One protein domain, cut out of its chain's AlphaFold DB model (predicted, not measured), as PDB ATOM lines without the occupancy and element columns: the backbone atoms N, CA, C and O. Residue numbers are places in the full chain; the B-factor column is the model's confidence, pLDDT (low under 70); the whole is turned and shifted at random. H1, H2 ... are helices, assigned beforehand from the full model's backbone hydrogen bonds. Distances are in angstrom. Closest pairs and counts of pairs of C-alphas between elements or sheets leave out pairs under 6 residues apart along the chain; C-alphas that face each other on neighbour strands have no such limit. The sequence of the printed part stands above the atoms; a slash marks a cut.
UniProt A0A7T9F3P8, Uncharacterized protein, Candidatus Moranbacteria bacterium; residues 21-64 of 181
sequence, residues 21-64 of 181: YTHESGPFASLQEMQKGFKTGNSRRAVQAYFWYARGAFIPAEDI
ATOM      1  N   TYR A  21     263.661 195.735 352.415       91.50
ATOM      2  CA  TYR A  21     264.456 196.624 353.249       91.50
ATOM      3  C   TYR A  21     264.487 198.052 352.682       91.50
ATOM      4  O   TYR A  21     264.769 198.278 351.507       91.50
ATOM      5  N   THR A  22     264.241 199.042 353.534       91.06
ATOM      6  CA  THR A  22     264.407 200.465 353.235       91.06
ATOM      7  C   THR A  22     264.917 201.169 354.486       91.06
ATOM      8  O   THR A  22     264.238 201.215 355.509       91.06
ATOM      9  N   HIS A  23     266.132 201.720 354.414       83.56
ATOM     10  CA  HIS A  23     266.813 202.326 355.565       83.56
ATOM     11  C   HIS A  23     265.969 203.428 356.239       83.56
ATOM     12  O   HIS A  23     265.851 203.468 357.465       83.56
ATOM     13  N   GLU A  24     265.312 204.258 355.430       84.50
ATOM     14  CA  GLU A  24     264.588 205.464 355.851       84.50
ATOM     15  C   GLU A  24     263.218 205.203 356.492       84.50
ATOM     16  O   GLU A  24     262.607 206.130 357.011       84.50
ATOM     17  N   SER A  25     262.725 203.958 356.522       85.38
ATOM     18  CA  SER A  25     261.354 203.675 356.976       85.38
ATOM     19  C   SER A  25     261.060 204.030 358.441       85.38
ATOM     20  O   SER A  25     259.889 204.077 358.816       85.38
ATOM     21  N   GLY A  26     262.082 204.233 359.285       87.12
ATOM     22  CA  GLY A  26     261.910 204.429 360.735       87.12
ATOM     23  C   GLY A  26     261.110 203.298 361.411       87.12
ATOM     24  O   GLY A  26     260.831 202.293 360.760       87.12
ATOM     25  N   PRO A  27     260.758 203.406 362.704       90.88
ATOM     26  CA  PRO A  27     259.718 202.573 363.322       90.88
ATOM     27  C   PRO A  27     258.310 202.975 362.835       90.88
ATOM     28  O   PRO A  27     258.120 204.068 362.306       90.88
ATOM     29  N   PHE A  28     257.313 202.116 363.047       92.44
ATOM     30  CA  PHE A  28     255.901 202.494 362.988       92.44
ATOM     31  C   PHE A  28     255.593 203.503 364.091       92.44
ATOM     32  O   PHE A  28     255.923 203.263 365.255       92.44
ATOM     33  N   ALA A  29     254.911 204.586 363.730       90.81
ATOM     34  CA  ALA A  29     254.490 205.626 364.660       90.81
ATOM     35  C   ALA A  29     253.316 205.182 365.547       90.81
ATOM     36  O   ALA A  29     253.101 205.744 366.616       90.81
ATOM     37  N   SER A  30     252.529 204.197 365.104       91.12
ATOM     38  CA  SER A  30     251.342 203.727 365.823       91.12
ATOM     39  C   SER A  30     250.958 202.296 365.449       91.12
ATOM     40  O   SER A  30     251.351 201.783 364.396       91.12
ATOM     41  N   LEU A  31     250.122 201.672 366.282       90.19
ATOM     42  CA  LEU A  31     249.538 200.368 365.982       90.19
ATOM     43  C   LEU A  31     248.676 200.411 364.707       90.19
ATOM     44  O   LEU A  31     248.732 199.496 363.888       90.19
ATOM     45  N   GLN A  32     247.926 201.495 364.495       92.81
ATOM     46  CA  GLN A  32     247.081 201.650 363.309       92.81
ATOM     47  C   GLN A  32     247.909 201.666 362.020       92.81
ATOM     48  O   GLN A  32     247.464 201.143 361.002       92.81
ATOM     49  N   GLU A  33     249.110 202.254 362.038       92.31
ATOM     50  CA  GLU A  33     250.016 202.218 360.885       92.31
ATOM     51  C   GLU A  33     250.450 200.785 360.564       92.31
ATOM     52  O   GLU A  33     250.391 200.370 359.410       92.31
ATOM     53  N   MET A  34     250.827 200.012 361.582       89.88
ATOM     54  CA  MET A  34     251.220 198.617 361.399       89.88
ATOM     55  C   MET A  34     250.070 197.757 360.853       89.88
ATOM     56  O   MET A  34     250.284 196.937 359.960       89.88
ATOM     57  N   GLN A  35     248.848 197.963 361.355       89.44
ATOM     58  CA  GLN A  35     247.653 197.214 360.948       89.44
ATOM     59  C   GLN A  35     247.208 197.494 359.506       89.44
ATOM     60  O   GLN A  35     246.540 196.654 358.910       89.44
ATOM     61  N   LYS A  36     247.602 198.628 358.908       90.19
ATOM     62  CA  LYS A  36     247.364 198.905 357.476       90.19
ATOM     63  C   LYS A  36     248.163 197.986 356.545       90.19
ATOM     64  O   LYS A  36     247.908 197.972 355.342       90.19
ATOM     65  N   GLY A  37     249.118 197.231 357.087       86.19
ATOM     66  CA  GLY A  37     250.066 196.444 356.315       86.19
ATOM     67  C   GLY A  37     251.208 197.303 355.777       86.19
ATOM     68  O   GLY A  37     251.095 198.514 355.590       86.19
ATOM     69  N   PHE A  38     252.349 196.666 355.543       90.44
ATOM     70  CA  PHE A  38     253.565 197.333 355.096       90.44
ATOM     71  C   PHE A  38     254.321 196.429 354.128       90.44
ATOM     72  O   PHE A  38     254.373 195.216 354.300       90.44
ATOM     73  N   LYS A  39     254.889 197.037 353.084       91.69
ATOM     74  CA  LYS A  39     255.701 196.342 352.070       91.69
ATOM     75  C   LYS A  39     257.187 196.642 352.205       91.69
ATOM     76  O   LYS A  39     258.006 195.935 351.626       91.69
ATOM     77  N   THR A  40     257.524 197.682 352.961       93.56
ATOM     78  CA  THR A  40     258.891 198.126 353.208       93.56
ATOM     79  C   THR A  40     259.137 198.311 354.698       93.56
ATOM     80  O   THR A  40     258.208 198.550 355.476       93.56
ATOM     81  N   GLY A  41     260.394 198.192 355.111       92.69
ATOM     82  CA  GLY A  41     260.771 198.417 356.497       92.69
ATOM     83  C   GLY A  41     262.264 198.321 356.756       92.69
ATOM     84  O   GLY A  41     263.059 198.025 355.870       92.69
ATOM     85  N   ASN A  42     262.645 198.553 358.004       92.31
ATOM     86  CA  ASN A  42     264.005 198.374 358.498       92.31
ATOM     87  C   ASN A  42     263.986 197.558 359.795       92.31
ATOM     88  O   ASN A  42     262.942 197.056 360.224       92.31
ATOM     89  N   SER A  43     265.146 197.467 360.446       90.94
ATOM     90  CA  SER A  43     265.338 196.649 361.644       90.94
ATOM     91  C   SER A  43     264.378 197.000 362.781       90.94
ATOM     92  O   SER A  43     264.009 196.130 363.567       90.94
ATOM     93  N   ARG A  44     263.930 198.258 362.856       90.44
ATOM     94  CA  ARG A  44     263.013 198.752 363.892       90.44
ATOM     95  C   ARG A  44     261.594 198.244 363.650       90.44
ATOM     96  O   ARG A  44     260.983 197.669 364.548       90.44
ATOM     97  N   ARG A  45     261.108 198.350 362.406       93.00
ATOM     98  CA  ARG A  45     259.821 197.755 361.997       93.00
ATOM     99  C   ARG A  45     259.841 196.236 362.090       93.00
ATOM    100  O   ARG A  45     258.818 195.666 362.448       93.00
ATOM    101  N   ALA A  46     260.984 195.590 361.836       93.44
ATOM    102  CA  ALA A  46     261.140 194.150 362.041       93.44
ATOM    103  C   ALA A  46     260.820 193.768 363.492       93.44
ATOM    104  O   ALA A  46     259.980 192.904 363.730       93.44
ATOM    105  N   VAL A  47     261.429 194.459 364.460       90.81
ATOM    106  CA  VAL A  47     261.173 194.237 365.891       90.81
ATOM    107  C   VAL A  47     259.699 194.480 366.221       90.81
ATOM    108  O   VAL A  47     259.055 193.603 366.789       90.81
ATOM    109  N   GLN A  48     259.121 195.612 365.807       91.06
ATOM    110  CA  GLN A  48     257.703 195.900 366.076       91.06
ATOM    111  C   GLN A  48     256.776 194.841 365.483       91.06
ATOM    112  O   GLN A  48     255.865 194.375 366.162       91.06
ATOM    113  N   ALA A  49     257.021 194.433 364.237       92.06
ATOM    114  CA  ALA A  49     256.246 193.397 363.572       92.06
ATOM    115  C   ALA A  49     256.387 192.050 364.290       92.06
ATOM    116  O   ALA A  49     255.390 191.367 364.493       92.06
ATOM    117  N   TYR A  50     257.592 191.687 364.735       91.38
ATOM    118  CA  TYR A  50     257.806 190.471 365.515       91.38
ATOM    119  C   TYR A  50     256.945 190.462 366.779       91.38
ATOM    120  O   TYR A  50     256.197 189.516 367.014       91.38
ATOM    121  N   PHE A  51     257.009 191.522 367.586       87.75
ATOM    122  CA  PHE A  51     256.232 191.591 368.822       87.75
ATOM    123  C   PHE A  51     254.731 191.648 368.568       87.75
ATOM    124  O   PHE A  51     253.961 191.039 369.311       87.75
ATOM    125  N   TRP A  52     254.317 192.299 367.488       89.81
ATOM    126  CA  TRP A  52     252.930 192.281 367.081       89.81
ATOM    127  C   TRP A  52     252.492 190.866 366.729       89.81
ATOM    128  O   TRP A  52     251.791 190.243 367.513       89.81
ATOM    129  N   TYR A  53     252.973 190.312 365.617       87.75
ATOM    130  CA  TYR A  53     252.477 189.046 365.077       87.75
ATOM    131  C   TYR A  53     252.791 187.837 365.971       87.75
ATOM    132  O   TYR A  53     251.955 186.948 366.113       87.75
ATOM    133  N   ALA A  54     253.958 187.797 366.625       86.19
ATOM    134  CA  ALA A  54     254.357 186.648 367.441       86.19
ATOM    135  C   ALA A  54     253.934 186.752 368.915       86.19
ATOM    136  O   ALA A  54     253.832 185.724 369.589       86.19
ATOM    137  N   ARG A  55     253.726 187.965 369.454       82.50
ATOM    138  CA  ARG A  55     253.517 188.177 370.903       82.50
ATOM    139  C   ARG A  55     252.228 188.910 371.263       82.50
ATOM    140  O   ARG A  55     251.881 188.931 372.444       82.50
ATOM    141  N   GLY A  56     251.514 189.482 370.297       83.06
ATOM    142  CA  GLY A  56     250.322 190.278 370.579       83.06
ATOM    143  C   GLY A  56     250.580 191.556 371.341       83.06
ATOM    144  O   GLY A  56     249.753 191.973 372.153       83.06
ATOM    145  N   ALA A  57     251.743 192.151 371.091       84.12
ATOM    146  CA  ALA A  57     252.176 193.374 371.731       84.12
ATOM    147  C   ALA A  57     252.698 194.361 370.690       84.12
ATOM    148  O   ALA A  57     253.555 194.028 369.876       84.12
ATOM    149  N   PHE A  58     252.214 195.597 370.742       86.19
ATOM    150  CA  PHE A  58     252.813 196.692 369.989       86.19
ATOM    151  C   PHE A  58     253.864 197.390 370.852       86.19
ATOM    152  O   PHE A  58     253.580 197.736 372.000       86.19
ATOM    153  N   ILE A  59     255.060 197.597 370.298       83.94
ATOM    154  CA  ILE A  59     256.110 198.394 370.936       83.94
ATOM    155  C   ILE A  59     256.072 199.808 370.332       83.94
ATOM    156  O   ILE A  59     256.229 199.929 369.110       83.94
ATOM    157  N   PRO A  60     255.871 200.859 371.148       84.38
ATOM    158  CA  PRO A  60     255.929 202.250 370.704       84.38
ATOM    159  C   PRO A  60     257.264 202.628 370.047       84.38
ATOM    160  O   PRO A  60     258.306 202.030 370.312       84.38
ATOM    161  N   ALA A  61     257.245 203.637 369.175       85.75
ATOM    162  CA  ALA A  61     258.428 204.067 368.427       85.75
ATOM    163  C   ALA A  61     259.559 204.540 369.354       85.75
ATOM    164  O   ALA A  61     260.726 204.197 369.153       85.75
ATOM    165  N   GLU A  62     259.206 205.303 370.385       81.25
ATOM    166  CA  GLU A  62     260.101 205.786 371.430       81.25
ATOM    167  C   GLU A  62     260.832 204.646 372.146       81.25
ATOM    168  O   GLU A  62     262.006 204.803 372.491       81.25
ATOM    169  N   ASP A  63     260.183 203.483 372.259       76.69
ATOM    170  CA  ASP A  63     260.721 202.330 372.970       76.69
ATOM    171  C   ASP A  63     261.757 201.532 372.163       76.69
ATOM    172  O   ASP A  63     262.514 200.734 372.713       76.69
ATOM    173  N   ILE A  64     261.823 201.779 370.854       78.00
ATOM    174  CA  ILE A  64     262.774 201.147 369.926       78.00
ATOM    175  C   ILE A  64     263.885 202.103 369.503       78.00
ATOM    176  O   ILE A  64     264.957 201.678 369.074       78.00
TER     177      ILE A  64
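Overview. This is residues 21 to 64 of the 181 residues of an uncharacterized protein of Candidatus Moranbacteria bacterium (UniProt A0A7T9F3P8). One helix of 13 residues, H2, is the main piece, and unnamed loops with two very short helices, H1 and H3, curve round beside it. H1 comes near the helix part-way along, while H3, at the end of the printed part, comes near its beginning. There are 44 residues printed, with three named helices in the order H1, H2, H3 and no named strand; the class is all helix, with 22 residues in named elements. The whole is compact, with a radius of gyration of the C-alphas of 9.3 A and spans of 25 by 20 by 16 A.

Along the chain. Start at C-alpha 21, at (264.456, 196.624, 353.249), and go through residues 21 to 30 to reach H1, residues 31 to 35, which begins at C-alpha 31 at (249.538, 200.368, 365.982) and is 6.2 A long. Next look for H2, residues 43 to 55: from C-alpha 43 at (265.338, 196.649, 361.644) it runs 17.2 A to C-alpha 55. Last comes H3, residues 61 to 64, 5.4 A long, ending at C-alpha 64 at (262.774, 201.147, 369.926).

Arrangement. H1 and H2 are close but not clearly touching; their closest C-alphas, those of Met 34 and Ala 49, are 7.6 A apart. H2 and H3 are also close but not clearly touching, with the closest C-alphas, those of Arg 44 and Ile 64, 6.5 A apart. H1 and H3 are apart. In H1 and H2 every O i to N i+4 pair is within hydrogen-bond range; H3 is too short for such a pair.

Size, cuts and confidence. The two C-alphas farthest apart are those of Glu 24 and Gly 56, at 25.5 A. The printed part has no cut. The link from H1 to H2 is short, that from H2 to H3 tight. The mean pLDDT of the printed part is 88.4, and no printed residue is under 70.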